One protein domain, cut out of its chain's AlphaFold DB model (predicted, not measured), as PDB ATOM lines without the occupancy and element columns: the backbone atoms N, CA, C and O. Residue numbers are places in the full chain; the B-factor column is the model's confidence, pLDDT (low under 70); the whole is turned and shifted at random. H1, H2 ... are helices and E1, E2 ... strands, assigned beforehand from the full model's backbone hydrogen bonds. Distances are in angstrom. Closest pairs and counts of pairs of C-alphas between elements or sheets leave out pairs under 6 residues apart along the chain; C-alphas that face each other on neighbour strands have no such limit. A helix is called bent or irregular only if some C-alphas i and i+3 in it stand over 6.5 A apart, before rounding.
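This is residues 4 to 120 of the 307 residues of an uncharacterized protein of Lentzea guizhouensis (UniProt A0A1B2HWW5). One long helix, H1, sticks out with residues 4 to 17 from a small body made of a single five-stranded sheet, which curls like part of a barrel until its edge strands E3 and E5 come near each other. The sheet folds back on itself at E1, with E3 and E2 on one leaf and E4 and E5 on the other. The printed part has 117 residues, with one named helix followed by five named strands; the sheet's order is E3 E2 E1 E4 E5, antiparallel throughout, and the class is mixed. The whole is loose, with a radius of gyration of the C-alphas of 17.8 A and spans of 66 by 28 by 28 A, the helix making much of the length.

H1, residues 4 to 32, has a kink of 33 degrees near residue 16; it is neither bent nor irregular, but only just: C-alphas 14 and 17 are 6.3 A apart. Of its O i to N i+4 pairs, 22 of 25 are within hydrogen-bond range. E1, residues 45 to 54, and E2, residues 68 to 76, form a hairpin, with N 50 and O 71 at 2.8 A. E3, residues 82 to 87, forms a hairpin with E2, with N 84 and O 72 at 2.8 A. E1 E2 E3 are a meander, each strand the antiparallel neighbour of the one before. E4, residues 98 to 104, is the antiparallel neighbour of E1, with N 47 and O 99 at 2.9 A; E1 E2 E3 E4 are a Greek key, a meander whose first strand neighbours the fourth. E5, residues 109 to 112, forms a hairpin with E4, with N 102 and O 111 at 2.8 A. The pairing of E4 is staggered: residues 98 to 100 pair with E1, residues 101 to 104 with E5. This is a folded sheet, one sheet bent back into two leaves that face each other, with E1 as the hinge. The closest C-alphas of E3 and E5, those of Ala 86 and Leu 110, are 5.6 A apart. H1 is not on the sheet.

H1 begins at C-alpha 4 (13.995, -1.760, 31.774) and is 39.7 A long. E1 is 24.6 A long and bends by 66 degrees at residue 51; E2 is 23.2 A long and bends by 54 degrees at residue 71. E3 is 16.0 A, E4 19.0 A and E5 10.2 A long, E5 ending at C-alpha 112 (55.136, -25.388, 32.192).

The two C-alphas farthest apart, those of Phe 4 and Gly 78, are 66.5 A apart. The printed part has no cut. The links H1 to E1 and E1 to E2 are long. The mean pLDDT of the printed part is 73.9, and 53 residues are under 70, among them residues 4 to 12, 29 to 42, 56 to 66 and 114 to 120.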
ATOM      1  N   PHE A   4      13.537  -0.372  31.962       49.28
ATOM      2  CA  PHE A   4      13.995  -1.760  31.774       49.28
ATOM      3  C   PHE A   4      14.830  -2.006  30.503       49.28
ATOM      4  O   PHE A   4      15.620  -2.943  30.443       49.28
ATOM      5  N   ARG A   5      14.666  -1.183  29.461       58.25
ATOM      6  CA  ARG A   5      15.416  -1.301  28.198       58.25
ATOM      7  C   ARG A   5      16.760  -0.591  28.265       58.25
ATOM      8  O   ARG A   5      17.716  -1.097  27.690       58.25
ATOM      9  N   LEU A   6      16.825   0.544  28.964       63.69
ATOM     10  CA  LEU A   6      18.090   1.210  29.273       63.69
ATOM     11  C   LEU A   6      18.969   0.272  30.105       63.69
ATOM     12  O   LEU A   6      20.113   0.034  29.741       63.69
ATOM     13  N   ILE A   7      18.387  -0.357  31.129       62.50
ATOM     14  CA  ILE A   7      19.063  -1.371  31.946       62.50
ATOM     15  C   ILE A   7      19.542  -2.547  31.091       62.50
ATOM     16  O   ILE A   7      20.678  -2.975  31.240       62.50
ATOM     17  N   GLY A   8      18.721  -3.046  30.159       62.53
ATOM     18  CA  GLY A   8      19.128  -4.125  29.252       62.53
ATOM     19  C   GLY A   8      20.322  -3.761  28.361       62.53
ATOM     20  O   GLY A   8      21.233  -4.567  28.207       62.53
ATOM     21  N   PHE A   9      20.352  -2.547  27.803       67.31
ATOM     22  CA  PHE A   9      21.499  -2.063  27.024       67.31
ATOM     23  C   PHE A   9      22.746  -1.872  27.890       67.31
ATOM     24  O   PHE A   9      23.825  -2.309  27.501       67.31
ATOM     25  N   LEU A  10      22.591  -1.269  29.073       65.25
ATOM     26  CA  LEU A  10      23.683  -1.090  30.028       65.25
ATOM     27  C   LEU A  10      24.255  -2.442  30.465       65.25
ATOM     28  O   LEU A  10      25.463  -2.621  30.482       65.25
ATOM     29  N   PHE A  11      23.407  -3.432  30.724       66.38
ATOM     30  CA  PHE A  11      23.849  -4.781  31.059       66.38
ATOM     31  C   PHE A  11      24.694  -5.405  29.939       66.38
ATOM     32  O   PHE A  11      25.780  -5.923  30.189       66.38
ATOM     33  N   VAL A  12      24.240  -5.321  28.685       69.44
ATOM     34  CA  VAL A  12      24.984  -5.904  27.557       69.44
ATOM     35  C   VAL A  12      26.283  -5.147  27.269       69.44
ATOM     36  O   VAL A  12      27.247  -5.764  26.839       69.44
ATOM     37  N   LEU A  13      26.351  -3.840  27.516       72.88
ATOM     38  CA  LEU A  13      27.560  -3.053  27.251       72.88
ATOM     39  C   LEU A  13      28.562  -3.052  28.410       72.88
ATOM     40  O   LEU A  13      29.757  -2.960  28.159       72.88
ATOM     41  N   PHE A  14      28.101  -3.164  29.656       66.19
ATOM     42  CA  PHE A  14      28.959  -3.016  30.835       66.19
ATOM     43  C   PHE A  14      29.163  -4.309  31.620       66.19
ATOM     44  O   PHE A  14      30.201  -4.462  32.250       66.19
ATOM     45  N   VAL A  15      28.216  -5.252  31.582       70.69
ATOM     46  CA  VAL A  15      28.318  -6.507  32.347       70.69
ATOM     47  C   VAL A  15      28.787  -7.656  31.464       70.69
ATOM     48  O   VAL A  15      29.662  -8.415  31.866       70.69
ATOM     49  N   MET A  16      28.269  -7.776  30.239       74.31
ATOM     50  CA  MET A  16      28.651  -8.881  29.349       74.31
ATOM     51  C   MET A  16      30.132  -8.889  28.936       74.31
ATOM     52  O   MET A  16      30.688  -9.987  28.900       74.31
ATOM     53  N   PRO A  17      30.800  -7.755  28.638       74.12
ATOM     54  CA  PRO A  17      32.220  -7.773  28.289       74.12
ATOM     55  C   PRO A  17      33.141  -8.280  29.406       74.12
ATOM     56  O   PRO A  17      33.908  -9.204  29.131       74.12
ATOM     57  N   PRO A  18      33.074  -7.772  30.658       68.50
ATOM     58  CA  PRO A  18      33.907  -8.313  31.727       68.50
ATOM     59  C   PRO A  18      33.545  -9.762  32.052       68.50
ATOM     60  O   PRO A  18      34.443 -10.548  32.338       68.50
ATOM     61  N   LEU A  19      32.269 -10.157  31.929       71.81
ATOM     62  CA  LEU A  19      31.887 -11.559  32.092       71.81
ATOM     63  C   LEU A  19      32.569 -12.438  31.038       71.81
ATOM     64  O   LEU A  19      33.210 -13.412  31.401       71.81
ATOM     65  N   GLY A  20      32.490 -12.056  29.760       70.31
ATOM     66  CA  GLY A  20      33.108 -12.784  28.651       70.31
ATOM     67  C   GLY A  20      34.623 -12.870  28.755       70.31
ATOM     68  O   GLY A  20      35.199 -13.914  28.456       70.31
ATOM     69  N   TYR A  21      35.260 -11.797  29.228       72.12
ATOM     70  CA  TYR A  21      36.685 -11.789  29.531       72.12
ATOM     71  C   TYR A  21      37.028 -12.810  30.618       72.12
ATOM     72  O   TYR A  21      37.926 -13.625  30.422       72.12
ATOM     73  N   LEU A  22      36.281 -12.820  31.727       70.06
ATOM     74  CA  LEU A  22      36.495 -13.790  32.798       70.06
ATOM     75  C   LEU A  22      36.260 -15.224  32.307       70.06
ATOM     76  O   LEU A  22      37.072 -16.095  32.614       70.06
ATOM     77  N   THR A  23      35.234 -15.488  31.490       72.31
ATOM     78  CA  THR A  23      35.018 -16.823  30.904       72.31
ATOM     79  C   THR A  23      36.179 -17.238  30.005       72.31
ATOM     80  O   THR A  23      36.678 -18.352  30.130       72.31
ATOM     81  N   ALA A  24      36.649 -16.345  29.129       70.75
ATOM     82  CA  ALA A  24      37.773 -16.622  28.240       70.75
ATOM     83  C   ALA A  24      39.075 -16.867  29.022       70.75
ATOM     84  O   ALA A  24      39.791 -17.823  28.726       70.75
ATOM     85  N   ALA A  25      39.342 -16.061  30.054       68.00
ATOM     86  CA  ALA A  25      40.470 -16.257  30.958       68.00
ATOM     87  C   ALA A  25      40.382 -17.613  31.673       68.00
ATOM     88  O   ALA A  25      41.382 -18.314  31.754       68.00
ATOM     89  N   THR A  26      39.183 -18.028  32.096       69.75
ATOM     90  CA  THR A  26      38.961 -19.333  32.750       69.75
ATOM     91  C   THR A  26      39.242 -20.498  31.801       69.75
ATOM     92  O   THR A  26      39.881 -21.473  32.182       69.75
ATOM     93  N   VAL A  27      38.783 -20.411  30.548       69.75
ATOM     94  CA  VAL A  27      39.063 -21.435  29.528       69.75
ATOM     95  C   VAL A  27      40.567 -21.513  29.274       69.75
ATOM     96  O   VAL A  27      41.141 -22.600  29.277       69.75
ATOM     97  N   PHE A  28      41.228 -20.368  29.111       71.38
ATOM     98  CA  PHE A  28      42.661 -20.330  28.855       71.38
ATOM     99  C   PHE A  28      43.480 -20.927  30.000       71.38
ATOM    100  O   PHE A  28      44.359 -21.742  29.748       71.38
ATOM    101  N   THR A  29      43.179 -20.578  31.249       68.69
ATOM    102  CA  THR A  29      43.899 -21.097  32.422       68.69
ATOM    103  C   THR A  29      43.570 -22.556  32.695       68.69
ATOM    104  O   THR A  29      44.441 -23.331  33.078       68.69
ATOM    105  N   HIS A  30      42.330 -22.992  32.457       69.81
ATOM    106  CA  HIS A  30      41.963 -24.391  32.646       69.81
ATOM    107  C   HIS A  30      42.758 -25.321  31.727       69.81
ATOM    108  O   HIS A  30      43.274 -26.326  32.205       69.81
ATOM    109  N   PHE A  31      42.894 -24.973  30.447       67.19
ATOM    110  CA  PHE A  31      43.606 -25.807  29.474       67.19
ATOM    111  C   PHE A  31      45.101 -25.480  29.351       67.19
ATOM    112  O   PHE A  31      45.876 -26.334  28.931       67.19
ATOM    113  N   GLY A  32      45.511 -24.258  29.701       64.75
ATOM    114  CA  GLY A  32      46.896 -23.794  29.618       64.75
ATOM    115  C   GLY A  32      47.761 -24.194  30.814       64.75
ATOM    116  O   GLY A  32      48.951 -24.433  30.630       64.75
ATOM    117  N   ASP A  33      47.168 -24.317  32.008       66.56
ATOM    118  CA  ASP A  33      47.906 -24.641  33.238       66.56
ATOM    119  C   ASP A  33      47.970 -26.151  33.538       66.56
ATOM    120  O   ASP A  33      48.604 -26.563  34.505       66.56
ATOM    121  N   GLN A  34      47.329 -27.005  32.736       66.81
ATOM    122  CA  GLN A  34      47.441 -28.457  32.909       66.81
ATOM    123  C   GLN A  34      48.789 -28.958  32.397       66.81
ATOM    124  O   GLN A  34      49.155 -28.702  31.250       66.81
ATOM    125  N   ILE A  35      49.497 -29.716  33.231       69.31
ATOM    126  CA  ILE A  35      50.817 -30.271  32.927       69.31
ATOM    127  C   ILE A  35      50.797 -31.792  32.909       69.31
ATOM    128  O   ILE A  35      50.170 -32.430  33.749       69.31
ATOM    129  N   GLU A  36      51.515 -32.370  31.950       68.62
ATOM    130  CA  GLU A  36      51.765 -33.809  31.913       68.62
ATOM    131  C   GLU A  36      53.031 -34.115  32.728       68.62
ATOM    132  O   GLU A  36      54.122 -33.638  32.403       68.62
ATOM    133  N   VAL A  37      52.900 -34.897  33.804       66.31
ATOM    134  CA  VAL A  37      54.051 -35.348  34.600       66.31
ATOM    135  C   VAL A  37      54.750 -36.470  33.831       66.31
ATOM    136  O   VAL A  37      54.244 -37.587  33.749       66.31
ATOM    137  N   ARG A  38      55.902 -36.165  33.226       69.62
ATOM    138  CA  ARG A  38      56.757 -37.132  32.519       69.62
ATOM    139  C   ARG A  38      57.995 -37.485  33.334       69.62
ATOM    140  O   ARG A  38      58.353 -36.779  34.270       69.62
ATOM    141  N   ASP A  39      58.660 -38.573  32.943       69.88
ATOM    142  CA  ASP A  39      59.941 -38.976  33.524       69.88
ATOM    143  C   ASP A  39      60.977 -37.844  33.385       69.88
ATOM    144  O   ASP A  39      61.357 -37.451  32.280       69.88
ATOM    145  N   THR A  40      61.424 -37.300  34.518       69.62
ATOM    146  CA  THR A  40      62.308 -36.128  34.590       69.62
ATOM    147  C   THR A  40      63.785 -36.466  34.396       69.62
ATOM    148  O   THR A  40      64.626 -35.571  34.454       69.62
ATOM    149  N   ARG A  41      64.137 -37.736  34.149       68.12
ATOM    150  CA  ARG A  41      65.534 -38.199  34.003       68.12
ATOM    151  C   ARG A  41      66.322 -37.514  32.875       68.12
ATOM    152  O   ARG A  41      67.548 -37.521  32.918       68.12
ATOM    153  N   GLY A  42      65.646 -36.902  31.898       67.75
ATOM    154  CA  GLY A  42      66.255 -36.119  30.808       67.75
ATOM    155  C   GLY A  42      65.999 -34.607  30.866       67.75
ATOM    156  O   GLY A  42      66.375 -33.893  29.939       67.75
ATOM    157  N   ALA A  43      65.344 -34.107  31.917       73.56
ATOM    158  CA  ALA A  43      64.936 -32.709  32.011       73.56
ATOM    159  C   ALA A  43      66.124 -31.785  32.335       73.56
ATOM    160  O   ALA A  43      66.941 -32.061  33.212       73.56
ATOM    161  N   HIS A  44      66.202 -30.638  31.655       80.44
ATOM    162  CA  HIS A  44      67.235 -29.627  31.931       80.44
ATOM    163  C   HIS A  44      67.002 -28.882  33.253       80.44
ATOM    164  O   HIS A  44      67.962 -28.489  33.916       80.44
ATOM    165  N   LEU A  45      65.734 -28.686  33.617       83.69
ATOM    166  CA  LEU A  45      65.278 -27.982  34.811       83.69
ATOM    167  C   LEU A  45      64.099 -28.754  35.399       83.69
ATOM    168  O   LEU A  45      63.117 -29.028  34.708       83.69
ATOM    169  N   VAL A  46      64.210 -29.086  36.678       86.81
ATOM    170  CA  VAL A  46      63.178 -29.789  37.436       86.81
ATOM    171  C   VAL A  46      62.737 -28.891  38.578       86.81
ATOM    172  O   VAL A  46      63.582 -28.339  39.282       86.81
ATOM    173  N   ALA A  47      61.429 -28.741  38.752       87.06
ATOM    174  CA  ALA A  47      60.839 -28.099  39.915       87.06
ATOM    175  C   ALA A  47      60.141 -29.138  40.789       87.06
ATOM    176  O   ALA A  47      59.440 -30.010  40.279       87.06
ATOM    177  N   VAL A  48      60.299 -29.005  42.101       89.25
ATOM    178  CA  VAL A  48      59.556 -29.770  43.105       89.25
ATOM    179  C   VAL A  48      58.773 -28.781  43.957       89.25
ATOM    180  O   VAL A  48      59.366 -27.921  44.609       89.25
ATOM    181  N   ALA A  49      57.442 -28.876  43.945       89.31
ATOM    182  CA  ALA A  49      56.600 -28.035  44.793       89.31
ATOM    183  C   ALA A  49      56.768 -28.429  46.270       89.31
ATOM    184  O   ALA A  49      56.689 -29.610  46.611       89.31
ATOM    185  N   LYS A  50      56.982 -27.441  47.144       90.88
ATOM    186  CA  LYS A  50      57.072 -27.614  48.603       90.88
ATOM    187  C   LYS A  50      55.773 -27.286  49.311       90.88
ATOM    188  O   LYS A  50      55.343 -28.009  50.202       90.88
ATOM    189  N   SER A  51      55.179 -26.162  48.939       90.31
ATOM    190  CA  SER A  51      53.955 -25.651  49.539       90.31
ATOM    191  C   SER A  51      53.128 -24.972  48.456       90.31
ATOM    192  O   SER A  51      53.681 -24.427  47.501       90.31
ATOM    193  N   CYS A  52      51.807 -25.026  48.585       88.25
ATOM    194  CA  CYS A  52      50.885 -24.369  47.670       88.25
ATOM    195  C   CYS A  52      49.844 -23.595  48.470       88.25
ATOM    196  O   CYS A  52      49.259 -24.109  49.421       88.25
ATOM    197  N   THR A  53      49.603 -22.357  48.058       87.00
ATOM    198  CA  THR A  53      48.566 -21.492  48.616       87.00
ATOM    199  C   THR A  53      47.467 -21.310  47.586       87.00
ATOM    200  O   THR A  53      47.731 -20.960  46.432       87.00
ATOM    201  N   ALA A  54      46.231 -21.590  47.997       81.81
ATOM    202  CA  ALA A  54      45.061 -21.333  47.174       81.81
ATOM    203  C   ALA A  54      44.841 -19.823  47.076       81.81
ATOM    204  O   ALA A  54      44.851 -19.120  48.085       81.81
ATOM    205  N   GLN A  55      44.648 -19.338  45.857       79.62
ATOM    206  CA  GLN A  55      44.332 -17.944  45.587       79.62
ATOM    207  C   GLN A  55      42.854 -17.806  45.226       79.62
ATOM    208  O   GLN A  55      42.212 -18.761  44.777       79.62
ATOM    209  N   GLU A  56      42.302 -16.613  45.448       68.12
ATOM    210  CA  GLU A  56      40.874 -16.372  45.252       68.12
ATOM    211  C   GLU A  56      40.424 -16.680  43.809       68.12
ATOM    212  O   GLU A  56      41.137 -16.372  42.848       68.12
ATOM    213  N   PRO A  57      39.222 -17.266  43.640       59.81
ATOM    214  CA  PRO A  57      38.760 -17.807  42.365       59.81
ATOM    215  C   PRO A  57      38.376 -16.745  41.336       59.81
ATOM    216  O   PRO A  57      38.028 -17.118  40.228       59.81
ATOM    217  N   ILE A  58      38.384 -15.449  41.673       59.84
ATOM    218  CA  ILE A  58      38.042 -14.368  40.741       59.84
ATOM    219  C   ILE A  58      39.245 -13.444  40.621       59.84
ATOM    220  O   ILE A  58      39.432 -12.530  41.421       59.84
ATOM    221  N   THR A  59      40.055 -13.658  39.592       62.56
ATOM    222  CA  THR A  59      41.153 -12.741  39.269       62.56
ATOM    223  C   THR A  59      41.131 -12.394  37.791       62.56
ATOM    224  O   THR A  59      40.773 -13.219  36.950       62.56
ATOM    225  N   LEU A  60      41.558 -11.170  37.461       60.00
ATOM    226  CA  LEU A  60      41.704 -10.720  36.071       60.00
ATOM    227  C   LEU A  60      42.572 -11.679  35.245       60.00
ATOM    228  O   LEU A  60      42.334 -11.864  34.060       60.00
ATOM    229  N   THR A  61      43.559 -12.313  35.871       58.00
ATOM    230  CA  THR A  61      44.489 -13.236  35.212       58.00
ATOM    231  C   THR A  61      44.044 -14.699  35.240       58.00
ATOM    232  O   THR A  61      44.469 -15.457  34.376       58.00
ATOM    233  N   GLY A  62      43.225 -15.102  36.219       58.47
ATOM    234  CA  GLY A  62      42.841 -16.496  36.477       58.47
ATOM    235  C   GLY A  62      41.455 -16.899  35.960       58.47
ATOM    236  O   GLY A  62      41.179 -18.089  35.801       58.47
ATOM    237  N   GLY A  63      40.579 -15.926  35.684       66.06
ATOM    238  CA  GLY A  63      39.163 -16.189  35.420       66.06
ATOM    239  C   GLY A  63      38.409 -16.570  36.698       66.06
ATOM    240  O   GLY A  63      38.733 -16.049  37.759       66.06
ATOM    241  N   PHE A  64      37.412 -17.453  36.578       66.81
ATOM    242  CA  PHE A  64      36.562 -17.993  37.655       66.81
ATOM    243  C   PHE A  64      37.136 -19.260  38.321       66.81
ATOM    244  O   PHE A  64      36.398 -20.010  38.957       66.81
ATOM    245  N   LYS A  65      38.424 -19.553  38.127       66.44
ATOM    246  CA  LYS A  65      39.071 -20.785  38.590       66.44
ATOM    247  C   LYS A  65      39.950 -20.492  39.806       66.44
ATOM    248  O   LYS A  65      40.737 -19.546  39.789       66.44
ATOM    249  N   THR A  66      39.874 -21.343  40.831       68.94
ATOM    250  CA  THR A  66      40.893 -21.388  41.888       68.94
ATOM    251  C   THR A  66      42.235 -21.767  41.279       68.94
ATOM    252  O   THR A  66      42.377 -22.822  40.659       68.94
ATOM    253  N   TRP A  67      43.226 -20.911  41.461       74.75
ATOM    254  CA  TRP A  67      44.593 -21.162  41.030       74.75
ATOM    255  C   TRP A  67      45.500 -21.195  42.254       74.75
ATOM    256  O   TRP A  67      45.178 -20.632  43.303       74.75
ATOM    257  N   TYR A  68      46.630 -21.879  42.123       81.75
ATOM    258  CA  TYR A  68      47.570 -22.051  43.217       81.75
ATOM    259  C   TYR A  68      48.845 -21.269  42.939       81.75
ATOM    260  O   TYR A  68      49.351 -21.222  41.812       81.75
ATOM    261  N   THR A  69      49.353 -20.632  43.987       86.38
ATOM    262  CA  THR A  69      50.723 -20.129  44.025       86.38
ATOM    263  C   THR A  69      51.531 -21.104  44.855       86.38
ATOM    264  O   THR A  69      51.262 -21.261  46.049       86.38
ATOM    265  N   CYS A  70      52.484 -21.779  44.221       87.31
ATOM    266  CA  CYS A  70      53.316 -22.780  44.868       87.31
ATOM    267  C   CYS A  70      54.757 -22.300  44.983       87.31
ATOM    268  O   CYS A  70      55.336 -21.779  44.029       87.31
ATOM    269  N   GLU A  71      55.351 -22.517  46.147       90.19
ATOM    270  CA  GLU A  71      56.784 -22.375  46.348       90.19
ATOM    271  C   GLU A  71      57.457 -23.660  45.864       90.19
ATOM    272  O   GLU A  71      57.133 -24.755  46.331       90.19
ATOM    273  N   ALA A  72      58.359 -23.545  44.893       89.19
ATOM    274  CA  ALA A  72      59.004 -24.680  44.256       89.19
ATOM    275  C   ALA A  72      60.528 -24.583  44.349       89.19
ATOM    276  O   ALA A  72      61.118 -23.532  44.105       89.19
ATOM    277  N   GLU A  73      61.179 -25.698  44.665       89.50
ATOM    278  CA  GLU A  73      62.624 -25.825  44.513       89.50
ATOM    279  C   GLU A  73      62.960 -26.230  43.090       89.50
ATOM    280  O   GLU A  73      62.533 -27.276  42.608       89.50
ATOM    281  N   VAL A  74      63.745 -25.392  42.429       87.25
ATOM    282  CA  VAL A  74      64.158 -25.567  41.047       87.25
ATOM    283  C   VAL A  74      65.616 -25.981  41.027       87.25
ATOM    284  O   VAL A  74      66.478 -25.253  41.521       87.25
ATOM    285  N   SER A  75      65.899 -27.127  40.426       85.94
ATOM    286  CA  SER A  75      67.253 -27.620  40.219       85.94
ATOM    287  C   SER A  75      67.503 -27.816  38.731       85.94
ATOM    288  O   SER A  75      66.740 -28.492  38.040       85.94
ATOM    289  N   ALA A  76      68.607 -27.258  38.236       81.62
ATOM    290  CA  ALA A  76      69.212 -27.773  37.013       81.62
ATOM    291  C   ALA A  76      69.843 -29.131  37.344       81.62
ATOM    292  O   ALA A  76      70.286 -29.323  38.474       81.62
ATOM    293  N   ASN A  77      69.836 -30.074  36.409       69.06
ATOM    294  CA  ASN A  77      70.243 -31.470  36.619       69.06
ATOM    295  C   ASN A  77      71.580 -31.593  37.408       69.06
ATOM    296  O   ASN A  77      72.648 -31.323  36.860       69.06
ATOM    297  N   GLY A  78      71.519 -31.924  38.709       65.50
ATOM    298  CA  GLY A  78      72.682 -32.036  39.613       65.50
ATOM    299  C   GLY A  78      73.288 -30.728  40.162       65.50
ATOM    300  O   GLY A  78      74.323 -30.772  40.824       65.50
ATOM    301  N   GLY A  79      72.684 -29.568  39.892       73.75
ATOM    302  CA  GLY A  79      73.105 -28.256  40.398       73.75
ATOM    303  C   GLY A  79      72.465 -27.870  41.743       73.75
ATOM    304  O   GLY A  79      71.609 -28.586  42.255       73.75
ATOM    305  N   PRO A  80      72.853 -26.725  42.334       78.44
ATOM    306  CA  PRO A  80      72.231 -26.231  43.560       78.44
ATOM    307  C   PRO A  80      70.765 -25.847  43.318       78.44
ATOM    308  O   PRO A  80      70.453 -25.162  42.336       78.44
ATOM    309  N   SER A  81      69.878 -26.256  44.229       83.00
ATOM    310  CA  SER A  81      68.467 -25.881  44.176       83.00
ATOM    311  C   SER A  81      68.282 -24.392  44.481       83.00
ATOM    312  O   SER A  81      68.992 -23.791  45.290       83.00
ATOM    313  N   ARG A  82      67.321 -23.771  43.798       85.25
ATOM    314  CA  ARG A  82      66.872 -22.404  44.061       85.25
ATOM    315  C   ARG A  82      65.375 -22.401  44.271       85.25
ATOM    316  O   ARG A  82      64.640 -22.958  43.463       85.25
ATOM    317  N   THR A  83      64.925 -21.725  45.313       86.00
ATOM    318  CA  THR A  83      63.499 -21.535  45.541       86.00
ATOM    319  C   THR A  83      62.948 -20.486  44.579       86.00
ATOM    320  O   THR A  83      63.503 -19.393  44.458       86.00
ATOM    321  N   GLN A  84      61.866 -20.817  43.882       86.19
ATOM    322  CA  GLN A  84      61.126 -19.910  43.012       86.19
ATOM    323  C   GLN A  84      59.620 -20.116  43.170       86.19
ATOM    324  O   GLN A  84      59.146 -21.185  43.545       86.19
ATOM    325  N   GLU A  85      58.862 -19.077  42.846       86.25
ATOM    326  CA  GLU A  85      57.406 -19.112  42.864       86.25
ATOM    327  C   GLU A  85      56.868 -19.609  41.512       86.25
ATOM    328  O   GLU A  85      57.186 -19.067  40.449       86.25
ATOM    329  N   ALA A  86      56.027 -20.639  41.553       83.06
ATOM    330  CA  ALA A  86      55.276 -21.153  40.418       83.06
ATOM    331  C   ALA A  86      53.801 -20.755  40.549       83.06
ATOM    332  O   ALA A  86      53.207 -20.864  41.620       83.06
ATOM    333  N   ARG A  87      53.192 -20.302  39.448       80.81
ATOM    334  CA  ARG A  87      51.790 -19.857  39.427       80.81
ATOM    335  C   ARG A  87      50.969 -20.683  38.455       80.81
ATOM    336  O   ARG A  87      51.353 -20.801  37.295       80.81
ATOM    337  N   GLY A  88      49.825 -21.177  38.919       73.69
ATOM    338  CA  GLY A  88      48.765 -21.760  38.093       73.69
ATOM    339  C   GLY A  88      48.980 -23.223  37.715       73.69
ATOM    340  O   GLY A  88      48.048 -24.009  37.848       73.69
ATOM    341  N   PHE A  89      50.189 -23.597  37.285       78.31
ATOM    342  CA  PHE A  89      50.450 -24.927  36.719       78.31
ATOM    343  C   PHE A  89      50.880 -26.003  37.730       78.31
ATOM    344  O   PHE A  89      50.797 -27.188  37.425       78.31
ATOM    345  N   LEU A  90      51.349 -25.619  38.924       82.56
ATOM    346  CA  LEU A  90      51.589 -26.560  40.024       82.56
ATOM    347  C   LEU A  90      50.370 -26.575  40.946       82.56
ATOM    348  O   LEU A  90      49.848 -25.520  41.301       82.56
ATOM    349  N   ASN A  91      49.956 -27.776  41.343       82.62
ATOM    350  CA  ASN A  91      48.811 -28.025  42.214       82.62
ATOM    351  C   ASN A  91      49.265 -28.690  43.523       82.62
ATOM    352  O   ASN A  91      50.336 -29.304  43.545       82.62
ATOM    353  N   PRO A  92      48.458 -28.623  44.600       83.38
ATOM    354  CA  PRO A  92      48.769 -29.288  45.868       83.38
ATOM    355  C   PRO A  92      48.994 -30.805  45.724       83.38
ATOM    356  O   PRO A  92      49.817 -31.361  46.445       83.38
ATOM    357  N   ASP A  93      48.363 -31.453  44.744       83.38
ATOM    358  CA  ASP A  93      48.559 -32.884  44.453       83.38
ATOM    359  C   ASP A  93      49.958 -33.217  43.897       83.38
ATOM    360  O   ASP A  93      50.347 -34.380  43.833       83.38
ATOM    361  N   LEU A  94      50.722 -32.200  43.483       82.94
ATOM    362  CA  LEU A  94      52.070 -32.327  42.920       82.94
ATOM    363  C   LEU A  94      53.172 -31.952  43.922       82.94
ATOM    364  O   LEU A  94      54.343 -31.844  43.548       82.94
ATOM    365  N   ILE A  95      52.827 -31.740  45.196       86.31
ATOM    366  CA  ILE A  95      53.815 -31.483  46.249       86.31
ATOM    367  C   ILE A  95      54.737 -32.700  46.388       86.31
ATOM    368  O   ILE A  95      54.287 -33.836  46.514       86.31
ATOM    369  N   GLY A  96      56.049 -32.459  46.344       84.00
ATOM    370  CA  GLY A  96      57.071 -33.509  46.390       84.00
ATOM    371  C   GLY A  96      57.281 -34.277  45.078       84.00
ATOM    372  O   GLY A  96      58.187 -35.108  45.012       84.00
ATOM    373  N   VAL A  97      56.507 -33.992  44.025       87.06
ATOM    374  CA  VAL A  97      56.660 -34.635  42.714       87.06
ATOM    375  C   VAL A  97      57.587 -33.791  41.831       87.06
ATOM    376  O   VAL A  97      57.340 -32.594  41.662       87.06
ATOM    377  N   PRO A  98      58.655 -34.370  41.249       83.69
ATOM    378  CA  PRO A  98      59.507 -33.656  40.308       83.69
ATOM    379  C   PRO A  98      58.782 -33.451  38.977       83.69
ATOM    380  O   PRO A  98      58.315 -34.402  38.354       83.69
ATOM    381  N   VAL A  99      58.722 -32.200  38.525       86.06
ATOM    382  CA  VAL A  99      58.095 -31.805  37.260       86.06
ATOM    383  C   VAL A  99      59.113 -31.069  36.395       86.06
ATOM    384  O   VAL A  99      59.835 -30.192  36.873       86.06
ATOM    385  N   GLU A 100      59.164 -31.396  35.105       84.62
ATOM    386  CA  GLU A 100      59.975 -30.641  34.153       84.62
ATOM    387  C   GLU A 100      59.378 -29.249  33.910       84.62
ATOM    388  O   GLU A 100      58.226 -29.091  33.499       84.62
ATOM    389  N   VAL A 101      60.199 -28.224  34.125       83.62
ATOM    390  CA  VAL A 101      59.799 -26.822  33.989       83.62
ATOM    391  C   VAL A 101      60.717 -26.077  33.034       83.62
ATOM    392  O   VAL A 101      61.888 -26.402  32.855       83.62
ATOM    393  N   GLY A 102      60.170 -25.045  32.405       80.56
ATOM    394  CA  GLY A 102      60.933 -24.023  31.707       80.56
ATOM    395  C   GLY A 102      60.996 -22.741  32.530       80.56
ATOM    396  O   GLY A 102      60.264 -22.551  33.500       80.56
ATOM    397  N   THR A 103      61.838 -21.811  32.095       77.00
ATOM    398  CA  THR A 103      61.833 -20.443  32.615       77.00
ATOM    399  C   THR A 103      61.606 -19.453  31.485       77.00
ATOM    400  O   THR A 103      62.224 -19.569  30.428       77.00
ATOM    401  N   THR A 104      60.780 -18.440  31.724       67.50
ATOM    402  CA  THR A 104      60.627 -17.270  30.846       67.50
ATOM    403  C   THR A 104      61.417 -16.081  31.393       67.50
ATOM    404  O   THR A 104      61.819 -16.071  32.557       67.50
ATOM    405  N   ASN A 105      61.683 -15.083  30.540       58.59
ATOM    406  CA  ASN A 105      62.318 -13.810  30.907       58.59
ATOM    407  C   ASN A 105      63.602 -13.963  31.745       58.59
ATOM    408  O   ASN A 105      63.634 -13.590  32.918       58.59
ATOM    409  N   LYS A 106      64.671 -14.505  31.142       61.53
ATOM    410  CA  LYS A 106      66.003 -14.640  31.774       61.53
ATOM    411  C   LYS A 106      65.990 -15.384  33.126       61.53
ATOM    412  O   LYS A 106      66.750 -15.038  34.022       61.53
ATOM    413  N   GLY A 107      65.129 -16.393  33.286       63.03
ATOM    414  CA  GLY A 107      65.109 -17.229  34.496       63.03
ATOM    415  C   GLY A 107      64.208 -16.728  35.628       63.03
ATOM    416  O   GLY A 107      64.244 -17.304  36.712       63.03
ATOM    417  N   SER A 108      63.434 -15.659  35.407       67.81
ATOM    418  CA  SER A 108      62.664 -14.991  36.469       67.81
ATOM    419  C   SER A 108      61.306 -15.624  36.763       67.81
ATOM    420  O   SER A 108      60.802 -15.470  37.872       67.81
ATOM    421  N   ARG A 109      60.698 -16.323  35.795       76.25
ATOM    422  CA  ARG A 109      59.371 -16.923  35.975       76.25
ATOM    423  C   ARG A 109      59.321 -18.350  35.459       76.25
ATOM    424  O   ARG A 109      59.611 -18.595  34.286       76.25
ATOM    425  N   LEU A 110      58.894 -19.263  36.326       78.31
ATOM    426  CA  LEU A 110      58.654 -20.654  35.973       78.31
ATOM    427  C   LEU A 110      57.438 -20.786  35.064       78.31
ATOM    428  O   LEU A 110      56.405 -20.152  35.288       78.31
ATOM    429  N   VAL A 111      57.579 -21.621  34.043       79.75
ATOM    430  CA  VAL A 111      56.506 -21.982  33.121       79.75
ATOM    431  C   VAL A 111      56.493 -23.484  32.887       79.75
ATOM    432  O   VAL A 111      57.538 -24.136  32.870       79.75
ATOM    433  N   ALA A 112      55.304 -24.025  32.659       75.50
ATOM    434  CA  ALA A 112      55.136 -25.388  32.192       75.50
ATOM    435  C   ALA A 112      55.789 -25.576  30.812       75.50
ATOM    436  O   ALA A 112      55.540 -24.793  29.893       75.50
ATOM    437  N   LYS A 113      56.613 -26.619  30.651       71.56
ATOM    438  CA  LYS A 113      57.269 -26.927  29.367       71.56
ATOM    439  C   LYS A 113      56.395 -27.784  28.445       71.56
ATOM    440  O   LYS A 113      56.443 -27.625  27.228       71.56
ATOM    441  N   HIS A 114      55.571 -28.652  29.029       65.81
ATOM    442  CA  HIS A 114      54.658 -29.542  28.318       65.81
ATOM    443  C   HIS A 114      53.227 -29.354  28.833       65.81
ATOM    444  O   HIS A 114      52.767 -30.140  29.665       65.81
ATOM    445  N   PRO A 115      52.521 -28.297  28.385       65.19
ATOM    446  CA  PRO A 115      51.097 -28.189  28.658       65.19
ATOM    447  C   PRO A 115      50.362 -29.357  27.987       65.19
ATOM    448  O   PRO A 115      50.710 -29.748  26.873       65.19
ATOM    449  N   LEU A 116      49.344 -29.901  28.654       61.12
ATOM    450  CA  LEU A 116      48.621 -31.105  28.222       61.12
ATOM    451  C   LEU A 116      47.946 -30.928  26.845       61.12
ATOM    452  O   LEU A 116      47.865 -31.866  26.052       61.12
ATOM    453  N   HIS A 117      47.502 -29.708  26.527       60.50
ATOM    454  CA  HIS A 117      46.806 -29.390  25.278       60.50
ATOM    455  C   HIS A 117      47.289 -28.071  24.639       60.50
ATOM    456  O   HIS A 117      46.558 -27.074  24.636       60.50
ATOM    457  N   PRO A 118      48.489 -28.048  24.028       60.28
ATOM    458  CA  PRO A 118      49.099 -26.818  23.511       60.28
ATOM    459  C   PRO A 118      48.297 -26.177  22.366       60.28
ATOM    460  O   PRO A 118      48.330 -24.963  22.184       60.28
ATOM    461  N   THR A 119      47.559 -26.978  21.594       64.06
ATOM    462  CA  THR A 119      46.763 -26.519  20.445       64.06
ATOM    463  C   THR A 119      45.287 -26.298  20.774       64.06
ATOM    464  O   THR A 119      44.638 -25.483  20.119       64.06
ATOM    465  N   ALA A 120      44.743 -26.973  21.793       64.06
ATOM    466  CA  ALA A 120      43.320 -26.871  22.122       64.06
ATOM    467  C   ALA A 120      42.992 -25.583  22.888       64.06
ATOM    468  O   ALA A 120      41.976 -24.955  22.603       64.06
TER     469      ALA A 120